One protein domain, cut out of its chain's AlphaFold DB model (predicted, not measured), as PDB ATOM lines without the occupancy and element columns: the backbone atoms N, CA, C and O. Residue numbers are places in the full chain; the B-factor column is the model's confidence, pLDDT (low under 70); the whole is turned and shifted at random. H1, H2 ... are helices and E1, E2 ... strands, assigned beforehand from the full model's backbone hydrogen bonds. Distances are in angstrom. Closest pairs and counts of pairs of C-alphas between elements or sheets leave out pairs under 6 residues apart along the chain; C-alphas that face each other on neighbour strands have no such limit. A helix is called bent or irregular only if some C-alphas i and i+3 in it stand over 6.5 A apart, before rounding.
ATOM      1  N   SER A   9     172.287 148.463 115.632       69.88
ATOM      2  CA  SER A   9     172.624 149.345 114.534       69.88
ATOM      3  C   SER A   9     171.608 150.477 114.565       69.88
ATOM      4  O   SER A   9     170.408 150.264 114.706       69.88
ATOM      5  N   LEU A  10     172.080 151.715 114.477       80.38
ATOM      6  CA  LEU A  10     171.190 152.875 114.504       80.38
ATOM      7  C   LEU A  10     170.292 152.928 113.254       80.38
ATOM      8  O   LEU A  10     169.402 153.765 113.182       80.38
ATOM      9  N   GLY A  11     170.494 152.029 112.281       89.06
ATOM     10  CA  GLY A  11     169.735 151.934 111.035       89.06
ATOM     11  C   GLY A  11     168.223 151.816 111.256       89.06
ATOM     12  O   GLY A  11     167.512 152.754 110.896       89.06
ATOM     13  N   PRO A  12     167.715 150.728 111.869       93.62
ATOM     14  CA  PRO A  12     166.285 150.581 112.148       93.62
ATOM     15  C   PRO A  12     165.693 151.736 112.963       93.62
ATOM     16  O   PRO A  12     164.593 152.194 112.660       93.62
ATOM     17  N   PHE A  13     166.432 152.250 113.952       92.25
ATOM     18  CA  PHE A  13     165.995 153.402 114.743       92.25
ATOM     19  C   PHE A  13     165.859 154.672 113.890       92.25
ATOM     20  O   PHE A  13     164.811 155.313 113.916       92.25
ATOM     21  N   ASN A  14     166.879 155.014 113.097       94.00
ATOM     22  CA  ASN A  14     166.864 156.195 112.230       94.00
ATOM     23  C   ASN A  14     165.754 156.103 111.180       94.00
ATOM     24  O   ASN A  14     165.105 157.105 110.901       94.00
ATOM     25  N   LEU A  15     165.500 154.908 110.640       95.38
ATOM     26  CA  LEU A  15     164.411 154.690 109.691       95.38
ATOM     27  C   LEU A  15     163.041 154.922 110.340       95.38
ATOM     28  O   LEU A  15     162.235 155.675 109.803       95.38
ATOM     29  N   GLY A  16     162.787 154.319 111.506       95.81
ATOM     30  CA  GLY A  16     161.533 154.526 112.237       95.81
ATOM     31  C   GLY A  16     161.331 155.988 112.640       95.81
ATOM     32  O   GLY A  16     160.240 156.529 112.482       95.81
ATOM     33  N   TYR A  17     162.399 156.652 113.087       96.25
ATOM     34  CA  TYR A  17     162.374 158.074 113.418       96.25
ATOM     35  C   TYR A  17     162.084 158.949 112.187       96.25
ATOM     36  O   TYR A  17     161.258 159.853 112.271       96.25
ATOM     37  N   ALA A  18     162.697 158.657 111.034       97.12
ATOM     38  CA  ALA A  18     162.432 159.373 109.786       97.12
ATOM     39  C   ALA A  18     160.971 159.227 109.335       97.12
ATOM     40  O   ALA A  18     160.354 160.214 108.946       97.12
ATOM     41  N   ILE A  19     160.403 158.020 109.444       97.50
ATOM     42  CA  ILE A  19     158.991 157.764 109.126       97.50
ATOM     43  C   ILE A  19     158.073 158.557 110.060       97.50
ATOM     44  O   ILE A  19     157.146 159.205 109.587       97.50
ATOM     45  N   ALA A  20     158.348 158.561 111.368       96.81
ATOM     46  CA  ALA A  20     157.544 159.307 112.337       96.81
ATOM     47  C   ALA A  20     157.506 160.819 112.045       96.81
ATOM     48  O   ALA A  20     156.513 161.475 112.340       96.81
ATOM     49  N   LYS A  21     158.562 161.371 111.436       97.50
ATOM     50  CA  LYS A  21     158.643 162.798 111.096       97.50
ATOM     51  C   LYS A  21     157.880 163.207 109.842       97.50
ATOM     52  O   LYS A  21     157.681 164.403 109.654       97.50
ATOM     53  N   LEU A  22     157.395 162.260 109.035       96.12
ATOM     54  CA  LEU A  22     156.578 162.571 107.855       96.12
ATOM     55  C   LEU A  22     155.272 163.299 108.206       96.12
ATOM     56  O   LEU A  22     154.797 164.089 107.402       96.12
ATOM     57  N   GLU A  23     154.723 163.062 109.400       96.19
ATOM     58  CA  GLU A  23     153.491 163.708 109.883       96.19
ATOM     59  C   GLU A  23     153.739 165.087 110.522       96.19
ATOM     60  O   GLU A  23     152.799 165.842 110.753       96.19
ATOM     61  N   GLU A  24     154.991 165.417 110.856       96.62
ATOM     62  CA  GLU A  24     155.343 166.644 111.585       96.62
ATOM     63  C   GLU A  24     156.028 167.702 110.707       96.62
ATOM     64  O   GLU A  24     155.978 168.888 111.029       96.62
ATOM     65  N   LEU A  25     156.731 167.281 109.653       96.88
ATOM     66  CA  LEU A  25     157.557 168.165 108.835       96.88
ATOM     67  C   LEU A  25     156.805 168.655 107.601       96.88
ATOM     68  O   LEU A  25     156.176 167.882 106.882       96.88
ATOM     69  N   GLU A  26     156.975 169.940 107.302       96.88
ATOM     70  CA  GLU A  26     156.579 170.502 106.014       96.88
ATOM     71  C   GLU A  26     157.330 169.810 104.862       96.88
ATOM     72  O   GLU A  26     158.499 169.430 105.037       96.88
ATOM     73  N   PRO A  27     156.719 169.684 103.666       96.94
ATOM     74  CA  PRO A  27     157.363 169.082 102.503       96.94
ATOM     75  C   PRO A  27     158.747 169.679 102.216       96.94
ATOM     76  O   PRO A  27     158.902 170.889 102.058       96.94
ATOM     77  N   GLY A  28     159.764 168.819 102.114       95.81
ATOM     78  CA  GLY A  28     161.146 169.255 101.931       95.81
ATOM     79  C   GLY A  28     162.160 168.114 102.002       95.81
ATOM     80  O   GLY A  28     161.800 166.937 102.053       95.81
ATOM     81  N   VAL A  29     163.445 168.472 101.993       96.38
ATOM     82  CA  VAL A  29     164.569 167.537 102.149       96.38
ATOM     83  C   VAL A  29     165.131 167.692 103.555       96.38
ATOM     84  O   VAL A  29     165.388 168.811 103.979       96.38
ATOM     85  N   TYR A  30     165.354 166.585 104.263       97.12
ATOM     86  CA  TYR A  30     165.868 166.595 105.633       97.12
ATOM     87  C   TYR A  30     166.803 165.414 105.882       97.12
ATOM     88  O   TYR A  30     166.721 164.381 105.211       97.12
ATOM     89  N   VAL A  31     167.653 165.536 106.903       96.31
ATOM     90  CA  VAL A  31     168.442 164.419 107.436       96.31
ATOM     91  C   VAL A  31     167.926 164.056 108.824       96.31
ATOM     92  O   VAL A  31     168.031 164.851 109.754       96.31
ATOM     93  N   ALA A  32     167.393 162.842 108.971       95.81
ATOM     94  CA  ALA A  32     166.888 162.303 110.232       95.81
ATOM     95  C   ALA A  32     167.854 161.242 110.783       95.81
ATOM     96  O   ALA A  32     167.976 160.145 110.234       95.81
ATOM     97  N   ILE A  33     168.578 161.569 111.854       93.44
ATOM     98  CA  ILE A  33     169.610 160.691 112.419       93.44
ATOM     99  C   ILE A  33     169.797 160.934 113.915       93.44
ATOM    100  O   ILE A  33     169.789 162.072 114.381       93.44
ATOM    101  N   ASN A  34     169.977 159.855 114.679       89.38
ATOM    102  CA  ASN A  34     170.226 159.881 116.123       89.38
ATOM    103  C   ASN A  34     169.176 160.702 116.901       89.38
ATOM    104  O   ASN A  34     169.508 161.391 117.866       89.38
ATOM    105  N   GLY A  35     167.913 160.648 116.464       91.56
ATOM    106  CA  GLY A  35     166.795 161.330 117.120       91.56
ATOM    107  C   GLY A  35     166.743 162.840 116.878       91.56
ATOM    108  O   GLY A  35     166.074 163.547 117.630       91.56
ATOM    109  N   LYS A  36     167.446 163.340 115.855       94.19
ATOM    110  CA  LYS A  36     167.407 164.736 115.410       94.19
ATOM    111  C   LYS A  36     167.043 164.820 113.933       94.19
ATOM    112  O   LYS A  36     167.360 163.914 113.162       94.19
ATOM    113  N   VAL A  37     166.406 165.925 113.562       96.25
ATOM    114  CA  VAL A  37     166.160 166.326 112.175       96.25
ATOM    115  C   VAL A  37     167.032 167.538 111.898       96.25
ATOM    116  O   VAL A  37     167.069 168.450 112.720       96.25
ATOM    117  N   PHE A  38     167.719 167.529 110.763       96.38
ATOM    118  CA  PHE A  38     168.493 168.666 110.285       96.38
ATOM    119  C   PHE A  38     167.992 169.124 108.919       96.38
ATOM    120  O   PHE A  38     167.595 168.286 108.095       96.38
ATOM    121  N   SER A  39     168.073 170.430 108.663       95.50
ATOM    122  CA  SER A  39     167.924 170.966 107.309       95.50
ATOM    123  C   SER A  39     169.186 170.695 106.467       95.50
ATOM    124  O   SER A  39     170.286 170.550 107.018       95.50
ATOM    125  N   PRO A  40     169.074 170.613 105.129       94.44
ATOM    126  CA  PRO A  40     170.218 170.381 104.248       94.44
ATOM    127  C   PRO A  40     171.271 171.487 104.346       94.44
ATOM    128  O   PRO A  40     172.457 171.228 104.161       94.44
ATOM    129  N   GLU A  41     170.840 172.714 104.639       95.00
ATOM    130  CA  GLU A  41     171.698 173.894 104.713       95.00
ATOM    131  C   GLU A  41     172.505 173.942 106.013       95.00
ATOM    132  O   GLU A  41     173.561 174.574 106.048       95.00
ATOM    133  N   GLU A  42     172.031 173.283 107.076       94.88
ATOM    134  CA  GLU A  42     172.680 173.319 108.388       94.88
ATOM    135  C   GLU A  42     173.503 172.073 108.722       94.88
ATOM    136  O   GLU A  42     174.283 172.090 109.675       94.88
ATOM    137  N   VAL A  43     173.309 170.959 108.016       96.12
ATOM    138  CA  VAL A  43     173.857 169.668 108.441       96.12
ATOM    139  C   VAL A  43     175.286 169.446 107.941       96.12
ATOM    140  O   VAL A  43     175.591 169.580 106.759       96.12
ATOM    141  N   MET A  44     176.177 169.007 108.833       95.44
ATOM    142  CA  MET A  44     177.539 168.584 108.493       95.44
ATOM    143  C   MET A  44     177.872 167.225 109.110       95.44
ATOM    144  O   MET A  44     177.594 166.975 110.284       95.44
ATOM    145  N   LYS A  45     178.533 166.354 108.334       94.19
ATOM    146  CA  LYS A  45     179.117 165.105 108.839       94.19
ATOM    147  C   LYS A  45     180.542 165.347 109.334       94.19
ATOM    148  O   LYS A  45     181.446 165.609 108.543       94.19
ATOM    149  N   VAL A  46     180.752 165.197 110.637       94.00
ATOM    150  CA  VAL A  46     182.070 165.286 111.274       94.00
ATOM    151  C   VAL A  46     182.714 163.902 111.238       94.00
ATOM    152  O   VAL A  46     182.423 163.036 112.065       94.00
ATOM    153  N   MET A  47     183.564 163.671 110.236       93.25
ATOM    154  CA  MET A  47     184.132 162.346 109.946       93.25
ATOM    155  C   MET A  47     184.990 161.792 111.089       93.25
ATOM    156  O   MET A  47     184.904 160.602 111.378       93.25
ATOM    157  N   SER A  48     185.760 162.647 111.768       93.94
ATOM    158  CA  SER A  48     186.610 162.274 112.910       93.94
ATOM    159  C   SER A  48     185.828 161.753 114.116       93.94
ATOM    160  O   SER A  48     186.372 161.011 114.924       93.94
ATOM    161  N   GLU A  49     184.557 162.137 114.235       89.00
ATOM    162  CA  GLU A  49     183.695 161.822 115.379       89.00
ATOM    163  C   GLU A  49     182.536 160.890 114.995       89.00
ATOM    164  O   GLU A  49     181.673 160.603 115.821       89.00
ATOM    165  N   ALA A  50     182.484 160.448 113.733       86.75
ATOM    166  CA  ALA A  50     181.407 159.625 113.187       86.75
ATOM    167  C   ALA A  50     179.987 160.155 113.509       86.75
ATOM    168  O   ALA A  50     179.054 159.372 113.693       86.75
ATOM    169  N   ARG A  51     179.804 161.485 113.554       87.44
ATOM    170  CA  ARG A  51     178.526 162.132 113.913       87.44
ATOM    171  C   ARG A  51     178.091 163.217 112.934       87.44
ATOM    172  O   ARG A  51     178.881 163.709 112.133       87.44
ATOM    173  N   PHE A  52     176.832 163.624 113.063       92.81
ATOM    174  CA  PHE A  52     176.261 164.786 112.386       92.81
ATOM    175  C   PHE A  52     176.113 165.958 113.365       92.81
ATOM    176  O   PHE A  52     175.861 165.754 114.557       92.81
ATOM    177  N   ALA A  53     176.297 167.176 112.868       93.12
ATOM    178  CA  ALA A  53     176.219 168.416 113.633       93.12
ATOM    179  C   ALA A  53     175.503 169.506 112.827       93.12
ATOM    180  O   ALA A  53     175.537 169.472 111.598       93.12
TER     181      ALA A  53
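This is residues 9 to 53 of the 58 residues of an uncharacterized protein of uncultured bacterium (UniProt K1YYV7). A flat, three-part row: a two-strand hairpin, E1 and E2, stands in the middle, with the one helix H1 packed on one side of it by E1, and a second small hairpin, E3 and E4, on the other side, away from H1. The second hairpin comes near the first at few points, and the loop after H1 lies at the far end of the long axis from the turn between E3 and E4. The printed part has 45 residues with one named helix and four named strands, in the order H1, E1, E2, E3, E4; each hairpin is an antiparallel sheet of two strands, and the class is mixed, helices and strands. It is only just compact, close to loose, with a radius of gyration of the C-alphas of 11.0 A, and the C-alphas span 33 by 26 by 11 A.

H1 runs over residues 10 to 23, from C-alpha 10 at (171.190, 152.875, 114.504), and is 21.3 A long from first to last C-alpha. It is neither bent nor irregular, but only just: C-alphas 20 and 23 are 6.5 A apart. E1 is residues 31 to 33, 6.3 A, beginning at C-alpha 31 at (168.442, 164.419, 107.436). E2 is residues 36 to 38, 6.5 A. E3 is residues 43 to 46, 9.7 A. E4 is residues 51 to 53, 6.7 A, ending at C-alpha 53 at (176.219, 168.416, 113.633).

In H1, 8 of 10 O i to N i+4 pairs are within hydrogen-bond range. H1 and E1 have 6 pairs of C-alphas within 8 A, the closest being Asn 14 and Ile 33 at 5.3 A. H1 and E2 are near each other, with 7 pairs of C-alphas within 10 A. E1 and E2 form a hairpin, antiparallel at 160 degrees; N 33 and O 36 are 2.9 A apart, and N 31 and O 38 are 3.0 A apart, both within hydrogen-bond range. E2 and E3 meet only through their link. E3 and E4 form the second hairpin, antiparallel at 141 degrees, with N 46 and O 51 within hydrogen-bond range at 2.8 A. The closest C-alphas of E1 and E3, those of Val 31 and Val 43, are 7.6 A apart. E2 and E4 are only just apart, at 8.4 A between their closest C-alphas. H1 is apart from E3 and from E4.

The two C-alphas farthest apart are those of Glu 23 and Ser 48, 33.3 A. The printed part has no cut. The link from H1 to E1 is short, with 7 residues, and the other three links are tight. The mean pLDDT of the printed part is 93.6; residue 9 is under 70.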